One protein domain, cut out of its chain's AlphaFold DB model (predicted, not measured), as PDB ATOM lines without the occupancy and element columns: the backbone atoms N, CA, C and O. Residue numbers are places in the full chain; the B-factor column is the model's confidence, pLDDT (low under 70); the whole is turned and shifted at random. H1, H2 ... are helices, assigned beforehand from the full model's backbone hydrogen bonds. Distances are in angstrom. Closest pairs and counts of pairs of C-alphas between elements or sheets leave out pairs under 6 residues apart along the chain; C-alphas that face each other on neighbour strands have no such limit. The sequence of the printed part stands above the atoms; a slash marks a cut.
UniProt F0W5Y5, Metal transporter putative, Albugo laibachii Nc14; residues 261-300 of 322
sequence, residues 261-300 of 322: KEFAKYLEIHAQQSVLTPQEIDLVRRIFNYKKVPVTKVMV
ATOM      1  N   LYS A 261     147.484   3.672  23.329       75.62
ATOM      2  CA  LYS A 261     146.574   3.436  24.464       75.62
ATOM      3  C   LYS A 261     146.471   1.947  24.816       75.62
ATOM      4  O   LYS A 261     146.526   1.607  25.990       75.62
ATOM      5  N   GLU A 262     146.338   1.084  23.811       78.44
ATOM      6  CA  GLU A 262     146.236  -0.371  23.984       78.44
ATOM      7  C   GLU A 262     147.542  -0.950  24.517       78.44
ATOM      8  O   GLU A 262     147.517  -1.731  25.457       78.44
ATOM      9  N   PHE A 263     148.684  -0.505  23.985       80.75
ATOM     10  CA  PHE A 263     149.998  -0.932  24.457       80.75
ATOM     11  C   PHE A 263     150.254  -0.506  25.909       80.75
ATOM     12  O   PHE A 263     150.699  -1.314  26.718       80.75
ATOM     13  N   ALA A 264     149.907   0.734  26.276       76.62
ATOM     14  CA  ALA A 264     150.001   1.185  27.664       76.62
ATOM     15  C   ALA A 264     149.121   0.342  28.606       76.62
ATOM     16  O   ALA A 264     149.555   0.005  29.704       76.62
ATOM     17  N   LYS A 265     147.912  -0.040  28.170       79.31
ATOM     18  CA  LYS A 265     147.028  -0.910  28.958       79.31
ATOM     19  C   LYS A 265     147.543  -2.349  29.034       79.31
ATOM     20  O   LYS A 265     147.443  -2.974  30.082       79.31
ATOM     21  N   TYR A 266     148.129  -2.853  27.952       79.19
ATOM     22  CA  TYR A 266     148.765  -4.165  27.906       79.19
ATOM     23  C   TYR A 266     149.928  -4.262  28.904       79.19
ATOM     24  O   TYR A 266     150.018  -5.231  29.650       79.19
ATOM     25  N   LEU A 267     150.770  -3.226  28.977       77.06
ATOM     26  CA  LEU A 267     151.840  -3.132  29.972       77.06
ATOM     27  C   LEU A 267     151.307  -3.086  31.409       77.06
ATOM     28  O   LEU A 267     151.867  -3.734  32.284       77.06
ATOM     29  N   GLU A 268     150.216  -2.357  31.653       75.50
ATOM     30  CA  GLU A 268     149.579  -2.291  32.976       75.50
ATOM     31  C   GLU A 268     149.078  -3.669  33.440       75.50
ATOM     32  O   GLU A 268     149.285  -4.036  34.594       75.50
ATOM     33  N   ILE A 269     148.474  -4.452  32.537       80.31
ATOM     34  CA  ILE A 269     148.019  -5.822  32.823       80.31
ATOM     35  C   ILE A 269     149.208  -6.729  33.164       80.31
ATOM     36  O   ILE A 269     149.156  -7.463  34.147       80.31
ATOM     37  N   HIS A 270     150.292  -6.660  32.386       73.69
ATOM     38  CA  HIS A 270     151.500  -7.459  32.641       73.69
ATOM     39  C   HIS A 270     152.187  -7.099  33.952       73.69
ATOM     40  O   HIS A 270     152.718  -7.958  34.648       73.69
ATOM     41  N   ALA A 271     152.148  -5.830  34.329       70.19
ATOM     42  CA  ALA A 271     152.798  -5.389  35.543       70.19
ATOM     43  C   ALA A 271     152.019  -5.753  36.821       70.19
ATOM     44  O   ALA A 271     152.628  -5.946  37.870       70.19
ATOM     45  N   GLN A 272     150.698  -5.956  36.735       66.19
ATOM     46  CA  GLN A 272     149.914  -6.573  37.817       66.19
ATOM     47  C   GLN A 272     150.295  -8.044  38.067       66.19
ATOM     48  O   GLN A 272     150.023  -8.566  39.143       66.19
ATOM     49  N   GLN A 273     150.949  -8.700  37.102       69.31
ATOM     50  CA  GLN A 273     151.450 -10.075  37.206       69.31
ATOM     51  C   GLN A 273     152.902 -10.149  37.726       69.31
ATOM     52  O   GLN A 273     153.563 -11.173  37.569       69.31
ATOM     53  N   SER A 274     153.381  -9.084  38.383       55.34
ATOM     54  CA  SER A 274     154.634  -9.037  39.161       55.34
ATOM     55  C   SER A 274     155.947  -9.007  38.365       55.34
ATOM     56  O   SER A 274     157.006  -9.232  38.946       55.34
ATOM     57  N   VAL A 275     155.914  -8.703  37.063       64.06
ATOM     58  CA  VAL A 275     157.138  -8.593  36.234       64.06
ATOM     59  C   VAL A 275     157.778  -7.197  36.308       64.06
ATOM     60  O   VAL A 275     158.975  -7.066  36.077       64.06
ATOM     61  N   LEU A 276     157.012  -6.155  36.656       70.19
ATOM     62  CA  LEU A 276     157.513  -4.783  36.801       70.19
ATOM     63  C   LEU A 276     157.109  -4.183  38.147       70.19
ATOM     64  O   LEU A 276     156.015  -4.435  38.655       70.19
ATOM     65  N   THR A 277     157.970  -3.332  38.701       77.88
ATOM     66  CA  THR A 277     157.655  -2.575  39.914       77.88
ATOM     67  C   THR A 277     156.602  -1.493  39.626       77.88
ATOM     68  O   THR A 277     156.592  -0.904  38.541       77.88
ATOM     69  N   PRO A 278     155.732  -1.139  40.594       76.50
ATOM     70  CA  PRO A 278     154.725  -0.087  40.408       76.50
ATOM     71  C   PRO A 278     155.294   1.260  39.934       76.50
ATOM     72  O   PRO A 278     154.617   2.015  39.234       76.50
ATOM     73  N   GLN A 279     156.547   1.555  40.292       79.50
ATOM     74  CA  GLN A 279     157.253   2.776  39.903       79.50
ATOM     75  C   GLN A 279     157.648   2.775  38.419       79.50
ATOM     76  O   GLN A 279     157.474   3.790  37.743       79.50
ATOM     77  N   GLU A 280     158.120   1.645  37.886       80.06
ATOM     78  CA  GLU A 280     158.459   1.503  36.463       80.06
ATOM     79  C   GLU A 280     157.216   1.663  35.578       80.06
ATOM     80  O   GLU A 280     157.269   2.334  34.546       80.06
ATOM     81  N   ILE A 281     156.066   1.137  36.017       77.31
ATOM     82  CA  ILE A 281     154.784   1.317  35.317       77.31
ATOM     83  C   ILE A 281     154.409   2.796  35.253       77.31
ATOM     84  O   ILE A 281     154.021   3.297  34.193       77.31
ATOM     85  N   ASP A 282     154.500   3.500  36.385       80.19
ATOM     86  CA  ASP A 282     154.136   4.912  36.456       80.19
ATOM     87  C   ASP A 282     155.068   5.763  35.585       80.19
ATOM     88  O   ASP A 282     154.604   6.636  34.850       80.19
ATOM     89  N   LEU A 283     156.366   5.447  35.557       83.38
ATOM     90  CA  LEU A 283     157.324   6.089  34.659       83.38
ATOM     91  C   LEU A 283     156.953   5.879  33.184       83.38
ATOM     92  O   LEU A 283     156.848   6.846  32.425       83.38
ATOM     93  N   VAL A 284     156.691   4.638  32.775       81.12
ATOM     94  CA  VAL A 284     156.311   4.318  31.391       81.12
ATOM     95  C   VAL A 284     154.990   5.003  31.013       81.12
ATOM     96  O   VAL A 284     154.869   5.591  29.932       81.12
ATOM     97  N   ARG A 285     154.012   5.039  31.927       79.25
ATOM     98  CA  ARG A 285     152.744   5.762  31.743       79.25
ATOM     99  C   ARG A 285     152.959   7.267  31.588       79.25
ATOM    100  O   ARG A 285     152.301   7.892  30.746       79.25
ATOM    101  N   ARG A 286     153.859   7.859  32.377       80.81
ATOM    102  CA  ARG A 286     154.235   9.277  32.271       80.81
ATOM    103  C   ARG A 286     154.872   9.566  30.915       80.81
ATOM    104  O   ARG A 286     154.458  10.526  30.272       80.81
ATOM    105  N   ILE A 287     155.768   8.708  30.422       83.25
ATOM    106  CA  ILE A 287     156.393   8.852  29.095       83.25
ATOM    107  C   ILE A 287     155.343   8.799  27.977       83.25
ATOM    108  O   ILE A 287     155.328   9.662  27.095       83.25
ATOM    109  N   PHE A 288     154.398   7.853  28.021       80.12
ATOM    110  CA  PHE A 288     153.340   7.778  27.006       80.12
ATOM    111  C   PHE A 288     152.409   8.997  27.003       80.12
ATOM    112  O   PHE A 288     151.901   9.383  25.942       80.12
ATOM    113  N   ASN A 289     152.198   9.616  28.166       78.88
ATOM    114  CA  ASN A 289     151.367  10.810  28.309       78.88
ATOM    115  C   ASN A 289     152.140  12.127  28.179       78.88
ATOM    116  O   ASN A 289     151.500  13.165  28.028       78.88
ATOM    117  N   TYR A 290     153.476  12.095  28.145       80.25
ATOM    118  CA  TYR A 290     154.343  13.276  28.103       80.25
ATOM    119  C   TYR A 290     153.971  14.237  26.969       80.25
ATOM    120  O   TYR A 290     153.752  15.423  27.201       80.25
ATOM    121  N   LYS A 291     153.760  13.713  25.750       72.94
ATOM    122  CA  LYS A 291     153.406  14.528  24.568       72.94
ATOM    123  C   LYS A 291     152.047  15.243  24.689       72.94
ATOM    124  O   LYS A 291     151.765  16.142  23.906       72.94
ATOM    125  N   LYS A 292     151.184  14.841  25.628       76.81
ATOM    126  CA  LYS A 292     149.842  15.421  25.824       76.81
ATOM    127  C   LYS A 292     149.783  16.447  26.953       76.81
ATOM    128  O   LYS A 292     148.724  17.037  27.155       76.81
ATOM    129  N   VAL A 293     150.863  16.636  27.714       78.44
ATOM    130  CA  VAL A 293     150.873  17.590  28.825       78.44
ATOM    131  C   VAL A 293     151.189  18.985  28.267       78.44
ATOM    132  O   VAL A 293     152.292  19.188  27.765       78.44
ATOM    133  N   PRO A 294     150.251  19.953  28.306       82.44
ATOM    134  CA  PRO A 294     150.541  21.312  27.864       82.44
ATOM    135  C   PRO A 294     151.567  21.967  28.797       82.44
ATOM    136  O   PRO A 294     151.540  21.740  30.007       82.44
ATOM    137  N   VAL A 295     152.433  22.825  28.243       82.06
ATOM    138  CA  VAL A 295     153.488  23.544  28.993       82.06
ATOM    139  C   VAL A 295     152.908  24.307  30.187       82.06
ATOM    140  O   VAL A 295     153.517  24.349  31.252       82.06
ATOM    141  N   THR A 296     151.677  24.806  30.061       84.00
ATOM    142  CA  THR A 296     150.947  25.498  31.132       84.00
ATOM    143  C   THR A 296     150.743  24.665  32.398       84.00
ATOM    144  O   THR A 296     150.604  25.239  33.473       84.00
ATOM    145  N   LYS A 297     150.732  23.328  32.299       80.19
ATOM    146  CA  LYS A 297     150.619  22.422  33.454       80.19
ATOM    147  C   LYS A 297     151.953  22.120  34.138       80.19
ATOM    148  O   LYS A 297     151.932  21.636  35.262       80.19
ATOM    149  N   VAL A 298     153.081  22.345  33.461       82.56
ATOM    150  CA  VAL A 298     154.422  21.966  33.949       82.56
ATOM    151  C   VAL A 298     155.246  23.192  34.344       82.56
ATOM    152  O   VAL A 298     156.127  23.091  35.191       82.56
ATOM    153  N   MET A 299     154.965  24.355  33.754       83.88
ATOM    154  CA  MET A 299     155.693  25.586  34.045       83.88
ATOM    155  C   MET A 299     155.498  26.046  35.494       83.88
ATOM    156  O   MET A 299     154.396  25.997  36.047       83.88
ATOM    157  N   VAL A 300     156.569  26.573  36.084       85.06
ATOM    158  CA  VAL A 300     156.478  27.330  37.333       85.06
ATOM    159  C   VAL A 300     155.741  28.629  37.025       85.06
ATOM    160  O   VAL A 300     156.133  29.378  36.131       85.06
TER     161      VAL A 300
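AT A GLANCE: This is residues 261 to 300 of the 322 residues of the protein "Metal transporter putative" of Albugo laibachii Nc14 (UniProt F0W5Y5). Look first for a helical hairpin, H1 and H2 side by side, with a tail, residues 290 to 300, that sticks out from the end of H2 and holds the short helix H3. The printed part has 40 residues with three named helices, H1, H2 and H3 in that order, and no named strand; its class is all helix. It is loose, with a radius of gyration of the C-alphas of 12.2 A, and flat, spanning 37 by 20 by 9 A.

HOW THE PARTS SIT: Begin at H1, residues 261 to 272, which touches H2, residues 278 to 290; their closest C-alphas, those of Ala 264 and Arg 285, are 6.7 A apart. This helical hairpin has a shallow tilt of 8 degrees, opposite ways. H3, residues 295 to 298, is apart from both. Every O i to N i+4 pair is within hydrogen-bond range in H1 and H2; H3 is too short for such a pair.

IN THESE COORDINATES: Find C-alpha 261 at (146.574, 3.436, 24.464); from there H1 runs 17.0 A. H2 runs 18.2 A from C-alpha 278 at (154.725, -0.087, 40.408). H3 ends at C-alpha 298, (154.422, 21.966, 33.949).

THE WHOLE: The C-alphas farthest apart, those of Gln 273 and Val 300, are 37.7 A apart. The printed part has no cut, and both links are tight. Residues 272 to 275 have pLDDT under 70.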